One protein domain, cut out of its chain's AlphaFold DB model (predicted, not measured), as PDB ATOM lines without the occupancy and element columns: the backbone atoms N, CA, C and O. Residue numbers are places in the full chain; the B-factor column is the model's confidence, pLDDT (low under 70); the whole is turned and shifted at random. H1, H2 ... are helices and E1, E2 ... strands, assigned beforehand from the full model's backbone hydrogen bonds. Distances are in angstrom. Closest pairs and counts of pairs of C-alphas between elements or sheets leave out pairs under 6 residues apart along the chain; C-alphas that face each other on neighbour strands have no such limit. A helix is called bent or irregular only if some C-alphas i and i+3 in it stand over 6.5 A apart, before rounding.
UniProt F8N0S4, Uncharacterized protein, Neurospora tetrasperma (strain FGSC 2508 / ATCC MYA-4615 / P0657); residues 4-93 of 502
ATOM      1  N   THR A   4     210.715 116.803 121.972       78.12
ATOM      2  CA  THR A   4     209.453 116.214 121.509       78.12
ATOM      3  C   THR A   4     208.356 117.262 121.613       78.12
ATOM      4  O   THR A   4     207.998 117.671 122.717       78.12
ATOM      5  N   VAL A   5     207.800 117.673 120.477       75.44
ATOM      6  CA  VAL A   5     206.697 118.638 120.407       75.44
ATOM      7  C   VAL A   5     205.412 117.897 120.045       75.44
ATOM      8  O   VAL A   5     205.436 116.947 119.266       75.44
ATOM      9  N   THR A   6     204.285 118.303 120.630       77.12
ATOM     10  CA  THR A   6     202.962 117.798 120.229       77.12
ATOM     11  C   THR A   6     202.358 118.779 119.233       77.12
ATOM     12  O   THR A   6     202.238 119.963 119.541       77.12
ATOM     13  N   THR A   7     202.017 118.312 118.035       73.25
ATOM     14  CA  THR A   7     201.400 119.145 116.995       73.25
ATOM     15  C   THR A   7     199.966 119.524 117.370       73.25
ATOM     16  O   THR A   7     199.349 118.909 118.240       73.25
ATOM     17  N   SER A   8     199.384 120.491 116.653       71.00
ATOM     18  CA  SER A   8     197.958 120.845 116.774       71.00
ATOM     19  C   SER A   8     197.009 119.669 116.498       71.00
ATOM     20  O   SER A   8     195.871 119.680 116.956       71.00
ATOM     21  N   THR A   9     197.483 118.636 115.793       75.12
ATOM     22  CA  THR A   9     196.762 117.382 115.524       75.12
ATOM     23  C   THR A   9     196.969 116.302 116.595       75.12
ATOM     24  O   THR A   9     196.437 115.206 116.454       75.12
ATOM     25  N   GLY A  10     197.734 116.581 117.655       74.19
ATOM     26  CA  GLY A  10     198.008 115.642 118.751       74.19
ATOM     27  C   GLY A  10     199.158 114.658 118.496       74.19
ATOM     28  O   GLY A  10     199.446 113.828 119.358       74.19
ATOM     29  N   ASN A  11     199.849 114.749 117.356       78.88
ATOM     30  CA  ASN A  11     200.973 113.867 117.037       78.88
ATOM     31  C   ASN A  11     202.244 114.327 117.756       78.88
ATOM     32  O   ASN A  11     202.561 115.516 117.776       78.88
ATOM     33  N   ARG A  12     203.010 113.383 118.313       79.00
ATOM     34  CA  ARG A  12     204.328 113.667 118.898       79.00
ATOM     35  C   ARG A  12     205.384 113.630 117.800       79.00
ATOM     36  O   ARG A  12     205.530 112.611 117.132       79.00
ATOM     37  N   VAL A  13     206.115 114.727 117.636       80.38
ATOM     38  CA  VAL A  13     207.176 114.880 116.638       80.38
ATOM     39  C   VAL A  13     208.495 115.171 117.340       80.38
ATOM     40  O   VAL A  13     208.568 115.999 118.249       80.38
ATOM     41  N   THR A  14     209.533 114.465 116.909       85.00
ATOM     42  CA  THR A  14     210.918 114.668 117.332       85.00
ATOM     43  C   THR A  14     211.518 115.824 116.533       85.00
ATOM     44  O   THR A  14     211.664 115.731 115.319       85.00
ATOM     45  N   MET A  15     211.850 116.922 117.208       86.69
ATOM     46  CA  MET A  15     212.401 118.140 116.621       86.69
ATOM     47  C   MET A  15     213.927 118.150 116.762       86.69
ATOM     48  O   MET A  15     214.463 118.285 117.867       86.69
ATOM     49  N   TYR A  16     214.610 118.018 115.624       91.56
ATOM     50  CA  TYR A  16     216.072 118.014 115.521       91.56
ATOM     51  C   TYR A  16     216.666 119.414 115.349       91.56
ATOM     52  O   TYR A  16     217.793 119.661 115.765       91.56
ATOM     53  N   CYS A  17     215.918 120.340 114.753       89.62
ATOM     54  CA  CYS A  17     216.334 121.717 114.530       89.62
ATOM     55  C   CYS A  17     215.234 122.646 115.038       89.62
ATOM     56  O   CYS A  17     214.077 122.509 114.643       89.62
ATOM     57  N   LEU A  18     215.581 123.590 115.912       84.19
ATOM     58  CA  LEU A  18     214.617 124.586 116.367       84.19
ATOM     59  C   LEU A  18     214.107 125.389 115.160       84.19
ATOM     60  O   LEU A  18     214.889 125.761 114.291       84.19
ATOM     61  N   GLY A  19     212.793 125.619 115.096       82.00
ATOM     62  CA  GLY A  19     212.154 126.281 113.951       82.00
ATOM     63  C   GLY A  19     211.831 125.356 112.771       82.00
ATOM     64  O   GLY A  19     211.250 125.816 111.792       82.00
ATOM     65  N   SER A  20     212.143 124.059 112.868       87.06
ATOM     66  CA  SER A  20     211.803 123.063 111.851       87.06
ATOM     67  C   SER A  20     211.127 121.842 112.466       87.06
ATOM     68  O   SER A  20     211.708 121.120 113.272       87.06
ATOM     69  N   LEU A  21     209.884 121.583 112.056       84.62
ATOM     70  CA  LEU A  21     209.133 120.397 112.483       84.62
ATOM     71  C   LEU A  21     209.359 119.183 111.573       84.62
ATOM     72  O   LEU A  21     208.896 118.092 111.894       84.62
ATOM     73  N   THR A  22     210.022 119.366 110.430       89.31
ATOM     74  CA  THR A  22     210.124 118.344 109.377       89.31
ATOM     75  C   THR A  22     211.558 117.938 109.064       89.31
ATOM     76  O   THR A  22     211.756 116.952 108.356       89.31
ATOM     77  N   PHE A  23     212.565 118.656 109.570       92.69
ATOM     78  CA  PHE A  23     213.957 118.264 109.389       92.69
ATOM     79  C   PHE A  23     214.275 117.002 110.192       92.69
ATOM     80  O   PHE A  23     214.257 117.003 111.426       92.69
ATOM     81  N   VAL A  24     214.610 115.935 109.469       94.31
ATOM     82  CA  VAL A  24     215.085 114.666 110.023       94.31
ATOM     83  C   VAL A  24     216.437 114.350 109.376       94.31
ATOM     84  O   VAL A  24     216.469 114.091 108.171       94.31
ATOM     85  N   PRO A  25     217.552 114.335 110.134       95.25
ATOM     86  CA  PRO A  25     218.898 114.176 109.582       95.25
ATOM     87  C   PRO A  25     219.072 112.969 108.653       95.25
ATOM     88  O   PRO A  25     219.691 113.090 107.600       95.25
ATOM     89  N   SER A  26     218.508 111.810 109.016       93.62
ATOM     90  CA  SER A  26     218.630 110.574 108.229       93.62
ATOM     91  C   SER A  26     217.918 110.625 106.880       93.62
ATOM     92  O   SER A  26     218.308 109.891 105.975       93.62
ATOM     93  N   GLU A  27     216.882 111.455 106.754       94.69
ATOM     94  CA  GLU A  27     216.122 111.620 105.517       94.69
ATOM     95  C   GLU A  27     216.678 112.775 104.687       94.69
ATOM     96  O   GLU A  27     216.860 112.616 103.486       94.69
ATOM     97  N   ALA A  28     217.066 113.881 105.329       94.50
ATOM     98  CA  ALA A  28     217.658 115.038 104.657       94.50
ATOM     99  C   ALA A  28     218.911 114.666 103.844       94.50
ATOM    100  O   ALA A  28     219.076 115.107 102.714       94.50
ATOM    101  N   VAL A  29     219.777 113.786 104.366       94.38
ATOM    102  CA  VAL A  29     220.986 113.344 103.638       94.38
ATOM    103  C   VAL A  29     220.713 112.415 102.449       94.38
ATOM    104  O   VAL A  29     221.649 112.080 101.726       94.38
ATOM    105  N   LYS A  30     219.465 111.968 102.266       93.75
ATOM    106  CA  LYS A  30     219.017 111.167 101.114       93.75
ATOM    107  C   LYS A  30     218.237 112.005 100.096       93.75
ATOM    108  O   LYS A  30     217.933 111.498  99.020       93.75
ATOM    109  N   ASP A  31     217.887 113.245 100.430       95.25
ATOM    110  CA  ASP A  31     217.147 114.143  99.549       95.25
ATOM    111  C   ASP A  31     218.100 114.836  98.564       95.25
ATOM    112  O   ASP A  31     218.622 115.928  98.804       95.25
ATOM    113  N   GLU A  32     218.356 114.160  97.445       95.12
ATOM    114  CA  GLU A  32     219.253 114.644  96.390       95.12
ATOM    115  C   GLU A  32     218.756 115.939  95.730       95.12
ATOM    116  O   GLU A  32     219.567 116.754  95.284       95.12
ATOM    117  N   GLU A  33     217.440 116.155  95.673       96.50
ATOM    118  CA  GLU A  33     216.854 117.327  95.022       96.50
ATOM    119  C   GLU A  33     217.043 118.573  95.889       96.50
ATOM    120  O   GLU A  33     217.587 119.575  95.417       96.50
ATOM    121  N   THR A  34     216.709 118.487  97.181       96.31
ATOM    122  CA  THR A  34     216.998 119.560  98.146       96.31
ATOM    123  C   THR A  34     218.495 119.861  98.191       96.31
ATOM    124  O   THR A  34     218.900 121.027  98.167       96.31
ATOM    125  N   HIS A  35     219.342 118.826  98.180       96.62
ATOM    126  CA  HIS A  35     220.794 119.001  98.151       96.62
ATOM    127  C   HIS A  35     221.262 119.766  96.917       96.62
ATOM    128  O   HIS A  35     221.985 120.755  97.042       96.62
ATOM    129  N   LYS A  36     220.800 119.373  95.730       97.00
ATOM    130  CA  LYS A  36     221.133 120.049  94.475       97.00
ATOM    131  C   LYS A  36     220.680 121.509  94.468       97.00
ATOM    132  O   LYS A  36     221.459 122.373  94.067       97.00
ATOM    133  N   GLN A  37     219.466 121.799  94.940       96.81
ATOM    134  CA  GLN A  37     218.950 123.169  95.032       96.81
ATOM    135  C   GLN A  37     219.803 124.039  95.960       96.81
ATOM    136  O   GLN A  37     220.141 125.171  95.614       96.81
ATOM    137  N   VAL A  38     220.200 123.506  97.118       97.81
ATOM    138  CA  VAL A  38     221.090 124.195  98.063       97.81
ATOM    139  C   VAL A  38     222.443 124.496  97.419       97.81
ATOM    140  O   VAL A  38     222.899 125.638  97.467       97.81
ATOM    141  N   LEU A  39     223.065 123.514  96.760       97.69
ATOM    142  CA  LEU A  39     224.345 123.713  96.073       97.69
ATOM    143  C   LEU A  39     224.247 124.752  94.954       97.69
ATOM    144  O   LEU A  39     225.147 125.579  94.812       97.69
ATOM    145  N   GLN A  40     223.155 124.738  94.187       97.19
ATOM    146  CA  GLN A  40     222.917 125.707  93.123       97.19
ATOM    147  C   GLN A  40     222.824 127.134  93.680       97.19
ATOM    148  O   GLN A  40     223.517 128.022  93.191       97.19
ATOM    149  N   ARG A  41     222.046 127.353  94.748       95.75
ATOM    150  CA  ARG A  41     221.927 128.670  95.405       95.75
ATOM    151  C   ARG A  41     223.267 129.186  95.918       95.75
ATOM    152  O   ARG A  41     223.624 130.341  95.691       95.75
ATOM    153  N   LEU A  42     224.029 128.322  96.585       97.62
ATOM    154  CA  LEU A  42     225.357 128.673  97.081       97.62
ATOM    155  C   LEU A  42     226.305 129.054  95.933       97.62
ATOM    156  O   LEU A  42     227.037 130.035  96.050       97.62
ATOM    157  N   ALA A  43     226.289 128.301  94.831       95.19
ATOM    158  CA  ALA A  43     227.198 128.498  93.706       95.19
ATOM    159  C   ALA A  43     226.840 129.699  92.816       95.19
ATOM    160  O   ALA A  43     227.739 130.403  92.362       95.19
ATOM    161  N   GLU A  44     225.553 129.926  92.546       95.12
ATOM    162  CA  GLU A  44     225.105 130.918  91.560       95.12
ATOM    163  C   GLU A  44     224.880 132.304  92.169       95.12
ATOM    164  O   GLU A  44     225.186 133.309  91.529       95.12
ATOM    165  N   THR A  45     224.364 132.378  93.400       94.62
ATOM    166  CA  THR A  45     223.926 133.652  93.995       94.62
ATOM    167  C   THR A  45     224.556 133.966  95.346       94.62
ATOM    168  O   THR A  45     224.333 135.057  95.860       94.62
ATOM    169  N   ASN A  46     225.347 133.056  95.930       96.69
ATOM    170  CA  ASN A  46     225.809 133.160  97.323       96.69
ATOM    171  C   ASN A  46     224.652 133.409  98.318       96.69
ATOM    172  O   ASN A  46     224.841 134.040  99.361       96.69
ATOM    173  N   ASP A  47     223.452 132.905  98.007       95.81
ATOM    174  CA  ASP A  47     222.274 133.024  98.867       95.81
ATOM    175  C   ASP A  47     222.353 132.007 100.016       95.81
ATOM    176  O   ASP A  47     221.741 130.935 100.016       95.81
ATOM    177  N   PHE A  48     223.201 132.344 100.983       96.94
ATOM    178  CA  PHE A  48     223.539 131.526 102.135       96.94
ATOM    179  C   PHE A  48     222.365 131.375 103.106       96.94
ATOM    180  O   PHE A  48     222.127 130.279 103.612       96.94
ATOM    181  N   ALA A  49     221.611 132.447 103.352       94.44
ATOM    182  CA  ALA A  49     220.451 132.407 104.233       94.44
ATOM    183  C   ALA A  49     219.385 131.443 103.705       94.44
ATOM    184  O   ALA A  49     218.949 130.558 104.443       94.44
ATOM    185  N   THR A  50     219.012 131.548 102.427       93.38
ATOM    186  CA  THR A  50     218.027 130.631 101.842       93.38
ATOM    187  C   THR A  50     218.570 129.209 101.767       93.38
ATOM    188  O   THR A  50     217.831 128.273 102.055       93.38
ATOM    189  N   ALA A  51     219.857 129.022 101.455       96.69
ATOM    190  CA  ALA A  51     220.492 127.704 101.478       96.69
ATOM    191  C   ALA A  51     220.389 127.026 102.859       96.69
ATOM    192  O   ALA A  51     220.035 125.850 102.937       96.69
ATOM    193  N   ILE A  52     220.632 127.764 103.950       96.06
ATOM    194  CA  ILE A  52     220.460 127.264 105.323       96.06
ATOM    195  C   ILE A  52     218.994 126.928 105.607       96.06
ATOM    196  O   ILE A  52     218.708 125.837 106.103       96.06
ATOM    197  N   ARG A  53     218.055 127.816 105.258       93.50
ATOM    198  CA  ARG A  53     216.624 127.563 105.491       93.50
ATOM    199  C   ARG A  53     216.114 126.356 104.722       93.50
ATOM    200  O   ARG A  53     215.450 125.504 105.304       93.50
ATOM    201  N   THR A  54     216.502 126.250 103.455       94.62
ATOM    202  CA  THR A  54     216.132 125.137 102.577       94.62
ATOM    203  C   THR A  54     216.696 123.825 103.114       94.62
ATOM    204  O   THR A  54     215.937 122.882 103.283       94.62
ATOM    205  N   TRP A  55     217.986 123.762 103.470       96.44
ATOM    206  CA  TRP A  55     218.589 122.521 103.974       96.44
ATOM    207  C   TRP A  55     217.972 122.047 105.301       96.44
ATOM    208  O   TRP A  55     217.731 120.858 105.493       96.44
ATOM    209  N   PHE A  56     217.717 122.971 106.232       94.50
ATOM    210  CA  PHE A  56     217.206 122.642 107.568       94.50
ATOM    211  C   PHE A  56     215.679 122.715 107.683       94.50
ATOM    212  O   PHE A  56     215.142 122.633 108.789       94.50
ATOM    213  N   HIS A  57     214.974 122.851 106.556       92.00
ATOM    214  CA  HIS A  57     213.518 123.017 106.484       92.00
ATOM    215  C   HIS A  57     213.004 124.082 107.469       92.00
ATOM    216  O   HIS A  57     211.980 123.898 108.133       92.00
ATOM    217  N   LEU A  58     213.761 125.167 107.640       88.75
ATOM    218  CA  LEU A  58     213.338 126.277 108.481       88.75
ATOM    219  C   LEU A  58     212.211 126.993 107.752       88.75
ATOM    220  O   LEU A  58     212.328 127.269 106.557       88.75
ATOM    221  N   ALA A  59     211.121 127.273 108.463       73.25
ATOM    222  CA  ALA A  59     210.036 128.037 107.881       73.25
ATOM    223  C   ALA A  59     210.561 129.414 107.460       73.25
ATOM    224  O   ALA A  59     211.045 130.188 108.288       73.25
ATOM    225  N   ASP A  60     210.412 129.737 106.181       61.81
ATOM    226  CA  ASP A  60     210.178 131.120 105.815       61.81
ATOM    227  C   ASP A  60     208.808 131.433 106.421       61.81
ATOM    228  O   ASP A  60     207.819 130.801 106.039       61.81
ATOM    229  N   ASP A  61     208.683 132.363 107.369       50.84
ATOM    230  CA  ASP A  61     207.394 133.045 107.409       50.84
ATOM    231  C   ASP A  61     207.304 133.750 106.055       50.84
ATOM    232  O   ASP A  61     207.941 134.777 105.824       50.84
ATOM    233  N   VAL A  62     206.602 133.120 105.113       44.28
ATOM    234  CA  VAL A  62     206.495 133.544 103.710       44.28
ATOM    235  C   VAL A  62     205.894 134.956 103.621       44.28
ATOM    236  O   VAL A  62     205.976 135.606 102.582       44.28
ATOM    237  N   ASN A  63     205.331 135.457 104.728       41.03
ATOM    238  CA  ASN A  63     204.788 136.802 104.868       41.03
ATOM    239  C   ASN A  63     205.742 137.795 105.560       41.03
ATOM    240  O   ASN A  63     205.454 138.992 105.556       41.03
ATOM    241  N   ALA A  64     206.856 137.345 106.145       49.16
ATOM    242  CA  ALA A  64     207.838 138.200 106.810       49.16
ATOM    243  C   ALA A  64     209.246 137.555 106.873       49.16
ATOM    244  O   ALA A  64     209.676 137.095 107.930       49.16
ATOM    245  N   PRO A  65     210.038 137.596 105.784       49.09
ATOM    246  CA  PRO A  65     211.434 137.133 105.773       49.09
ATOM    247  C   PRO A  65     212.350 137.865 106.778       49.09
ATOM    248  O   PRO A  65     213.428 137.374 107.117       49.09
ATOM    249  N   GLU A  66     211.927 139.040 107.261       52.78
ATOM    250  CA  GLU A  66     212.599 139.803 108.322       52.78
ATOM    251  C   GLU A  66     212.267 139.319 109.749       52.78
ATOM    252  O   GLU A  66     212.889 139.792 110.695       52.78
ATOM    253  N   ALA A  67     211.339 138.370 109.927       54.72
ATOM    254  CA  ALA A  67     210.887 137.894 111.241       54.72
ATOM    255  C   ALA A  67     211.743 136.768 111.848       54.72
ATOM    256  O   ALA A  67     211.462 136.320 112.961       54.72
ATOM    257  N   ASP A  68     212.787 136.306 111.151       68.38
ATOM    258  CA  ASP A  68     213.769 135.383 111.722       68.38
ATOM    259  C   ASP A  68     214.632 136.112 112.767       68.38
ATOM    260  O   ASP A  68     215.734 136.610 112.512       68.38
ATOM    261  N   GLU A  69     214.062 136.213 113.965       78.81
ATOM    262  CA  GLU A  69     214.666 136.800 115.154       78.81
ATOM    263  C   GLU A  69     215.612 135.825 115.866       78.81
ATOM    264  O   GLU A  69     216.166 136.171 116.913       78.81
ATOM    265  N   TYR A  70     215.825 134.620 115.320       85.31
ATOM    266  CA  TYR A  70     216.704 133.649 115.946       85.31
ATOM    267  C   TYR A  70     218.149 134.158 115.954       85.31
ATOM    268  O   TYR A  70     218.725 134.553 114.933       85.31
ATOM    269  N   VAL A  71     218.746 134.148 117.144       88.94
ATOM    270  CA  VAL A  71     220.127 134.569 117.354       88.94
ATOM    271  C   VAL A  71     220.997 133.330 117.497       88.94
ATOM    272  O   VAL A  71     220.874 132.542 118.431       88.94
ATOM    273  N   TYR A  72     221.917 133.173 116.557       89.31
ATOM    274  CA  TYR A  72     222.922 132.128 116.563       89.31
ATOM    275  C   TYR A  72     224.069 132.533 117.476       89.31
ATOM    276  O   TYR A  72     224.669 133.595 117.295       89.31
ATOM    277  N   HIS A  73     224.401 131.664 118.429       84.50
ATOM    278  CA  HIS A  73     225.433 131.909 119.427       84.50
ATOM    279  C   HIS A  73     226.642 130.991 119.216       84.50
ATOM    280  O   HIS A  73     226.525 129.767 119.224       84.50
ATOM    281  N   ALA A  74     227.822 131.593 119.077       79.38
ATOM    282  CA  ALA A  74     229.112 130.917 119.212       79.38
ATOM    283  C   ALA A  74     230.117 131.879 119.868       79.38
ATOM    284  O   ALA A  74     229.864 132.379 120.960       79.38
ATOM    285  N   ILE A  75     231.229 132.201 119.196       72.75
ATOM    286  CA  ILE A  75     232.149 133.265 119.642       72.75
ATOM    287  C   ILE A  75     231.545 134.674 119.503       72.75
ATOM    288  O   ILE A  75     232.042 135.625 120.095       72.75
ATOM    289  N   ALA A  76     230.495 134.800 118.691       82.25
ATOM    290  CA  ALA A  76     229.709 136.003 118.465       82.25
ATOM    291  C   ALA A  76     228.224 135.616 118.402       82.25
ATOM    292  O   ALA A  76     227.897 134.439 118.228       82.25
ATOM    293  N   SER A  77     227.349 136.611 118.541       89.06
ATOM    294  CA  SER A  77     225.898 136.449 118.406       89.06
ATOM    295  C   SER A  77     225.431 137.143 117.131       89.06
ATOM    296  O   SER A  77     225.696 138.333 116.965       89.06
ATOM    297  N   VAL A  78     224.787 136.405 116.227       91.81
ATOM    298  CA  VAL A  78     224.379 136.905 114.902       91.81
ATOM    299  C   VAL A  78     223.002 136.378 114.515       91.81
ATOM    300  O   VAL A  78     222.644 135.264 114.875       91.81
ATOM    301  N   LYS A  79     222.243 137.151 113.742       92.50
ATOM    302  CA  LYS A  79     221.042 136.684 113.030       92.50
ATOM    303  C   LYS A  79     221.412 136.196 111.635       92.50
ATOM    304  O   LYS A  79     222.340 136.736 111.032       92.50
ATOM    305  N   LEU A  80     220.644 135.267 111.065       91.94
ATOM    306  CA  LEU A  80     220.915 134.753 109.715       91.94
ATOM    307  C   LEU A  80     220.944 135.874 108.658       91.94
ATOM    308  O   LEU A  80     221.838 135.912 107.815       91.94
ATOM    309  N   SER A  81     220.050 136.863 108.768       91.38
ATOM    310  CA  SER A  81     220.029 138.037 107.880       91.38
ATOM    311  C   SER A  81     221.264 138.939 108.019       91.38
ATOM    312  O   SER A  81     221.710 139.536 107.041       91.38
ATOM    313  N   GLN A  82     221.855 139.038 109.216       93.00
ATOM    314  CA  GLN A  82     223.118 139.756 109.420       93.00
ATOM    315  C   GLN A  82     224.274 139.029 108.737       93.00
ATOM    316  O   GLN A  82     225.141 139.679 108.154       93.00
ATOM    317  N   VAL A  83     224.272 137.695 108.786       94.62
ATOM    318  CA  VAL A  83     225.287 136.881 108.115       94.62
ATOM    319  C   VAL A  83     225.165 137.003 106.601       94.62
ATOM    320  O   VAL A  83     226.188 137.215 105.957       94.62
ATOM    321  N   GLN A  84     223.951 136.967 106.038       95.44
ATOM    322  CA  GLN A  84     223.757 137.194 104.601       95.44
ATOM    323  C   GLN A  84     224.291 138.563 104.170       95.44
ATOM    324  O   GLN A  84     225.068 138.639 103.230       95.44
ATOM    325  N   ARG A  85     223.999 139.635 104.919       94.19
ATOM    326  CA  ARG A  85     224.570 140.957 104.614       94.19
ATOM    327  C   ARG A  85     226.099 140.963 104.638       94.19
ATOM    328  O   ARG A  85     226.712 141.676 103.852       94.19
ATOM    329  N   ALA A  86     226.727 140.206 105.539       93.38
ATOM    330  CA  ALA A  86     228.183 140.078 105.555       93.38
ATOM    331  C   ALA A  86     228.703 139.336 104.311       93.38
ATOM    332  O   ALA A  86     229.701 139.761 103.737       93.38
ATOM    333  N   VAL A  87     227.994 138.289 103.868       95.69
ATOM    334  CA  VAL A  87     228.269 137.570 102.612       95.69
ATOM    335  C   VAL A  87     228.152 138.506 101.405       95.69
ATOM    336  O   VAL A  87     229.064 138.542 100.583       95.69
ATOM    337  N   ASP A  88     227.094 139.317 101.334       95.19
ATOM    338  CA  ASP A  88     226.843 140.244 100.221       95.19
ATOM    339  C   ASP A  88     227.908 141.348 100.122       95.19
ATOM    340  O   ASP A  88     228.248 141.813  99.035       95.19
ATOM    341  N   VAL A  89     228.449 141.781 101.267       94.06
ATOM    342  CA  VAL A  89     229.519 142.790 101.336       94.06
ATOM    343  C   VAL A  89     230.885 142.205 100.934       94.06
ATOM    344  O   VAL A  89     231.772 142.958 100.515       94.06
ATOM    345  N   GLY A  90     231.065 140.885 101.038       92.69
ATOM    346  CA  GLY A  90     232.296 140.181 100.678       92.69
ATOM    347  C   GLY A  90     233.537 140.721 101.399       92.69
ATOM    348  O   GLY A  90     233.487 141.138 102.555       92.69
ATOM    349  N   GLY A  91     234.675 140.771 100.700       89.25
ATOM    350  CA  GLY A  91     235.965 141.167 101.283       89.25
ATOM    351  C   GLY A  91     236.102 142.650 101.650       89.25
ATOM    352  O   GLY A  91     237.154 143.065 102.153       89.25
ATOM    353  N   ALA A  92     235.072 143.473 101.419       88.69
ATOM    354  CA  ALA A  92     235.129 144.902 101.699       88.69
ATOM    355  C   ALA A  92     235.465 145.180 103.174       88.69
ATOM    356  O   ALA A  92     235.130 144.419 104.081       88.69
ATOM    357  N   LYS A  93     236.166 146.296 103.421       81.62
ATOM    358  CA  LYS A  93     236.668 146.687 104.755       81.62
ATOM    359  C   LYS A  93     237.578 145.634 105.418       81.62
ATOM    360  O   LYS A  93     237.744 145.652 106.633       81.62
TER     361      LYS A  93
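AT A GLANCE: This is residues 4 to 93 of the 502 residues of an uncharacterized protein of Neurospora tetrasperma (strain FGSC 2508 / ATCC MYA-4615 / P0657) (UniProt F8N0S4). Three helices make the core of a long, loosely built domain: H2 and H3 lie side by side as a helical hairpin, and H4 packs on H3 at a slant. Two small strand hairpins sit away from the H2 and H3 pair: E1 and E2 near one end of the long axis, and E3 and E4 directly before H4, while the short helix H1 comes just before H2 and a long loop, residues 56 to 70, joins H3 to E3. The printed part has 90 residues with four named helices and four named strands, in the order E1, E2, H1, H2, H3, E3, E4, H4, and its class is mixed, helices and strands. Its two sheets, E1 with E2 and E3 with E4, are each antiparallel. The whole is only just loose, close to compact, with a radius of gyration of the C-alphas of 15.0 A, and its outline is elongated, spanning 51 by 29 by 29 A.

IN THESE COORDINATES: Find C-alpha 4 at (209.453, 116.214, 121.509), where E1 begins; it covers residues 4 to 6, and E2 follows at residues 12 to 15, 9.5 A long. The other sheet is made of E3, residues 71 to 73, 6.3 A long, and E4, residues 77 to 79, 7.2 A long. Between the sheets along the chain, look for H1 at residues 25 to 28. Then go to C-alpha 32 at (219.253, 114.644, 96.390): from there H2, the longest helix, runs through residues 32 to 45 over 19.7 A. H2 is neither bent nor irregular, but only just: C-alphas 42 and 45 are 6.0 A apart. H3, residues 48 to 55, is 10.4 A long. H4, residues 80 to 89, runs 14.5 A and ends at C-alpha 89, at (229.519, 142.790, 101.336).

HOW THE PARTS SIT: Start with the hairpin of E1 and E2, antiparallel with 136 degrees between their directions. Look there at N 5 and O 13, 2.9 A apart, and at N 13 and O 5, 2.8 A apart, both within hydrogen-bond range. This sheet is apart from H2, H3 and H4, and also from E3 and E4. H1 is close to H2 but not clearly touching it, with the closest C-alphas, those of Ala 28 and Thr 34, 8.0 A apart. H2 and H3 form a helical hairpin: they touch at Val 38 and Ala 51, whose C-alphas are the closest at 4.9 A. Their lines stand at a shallow tilt of 5 degrees, opposite ways. H3 also touches H4, where the closest C-alphas, those of Ala 49 and Gln 84, are 5.8 A apart; this is a steep tilt of 44 degrees, opposite ways. H2 and H4 are apart. In the hairpin of E3 and E4, antiparallel at 146 degrees, find N 72 and O 78 within hydrogen-bond range at 2.8 A. In H2, H3 and H4 every O i to N i+4 pair is within hydrogen-bond range, while H1 is too short for such a pair.

THE WHOLE: The two C-alphas farthest apart are those of Gly 10 and Lys 93, at 51.5 A. The printed part runs from residue 4 to residue 93 and has no cut. The link from H3 to E3, with 15 residues between them, is long, and the link from E2 to H1, with 9, is short. The mean pLDDT of the printed part is 86.0; look for low confidence at residues 60 to 68, which are under 70.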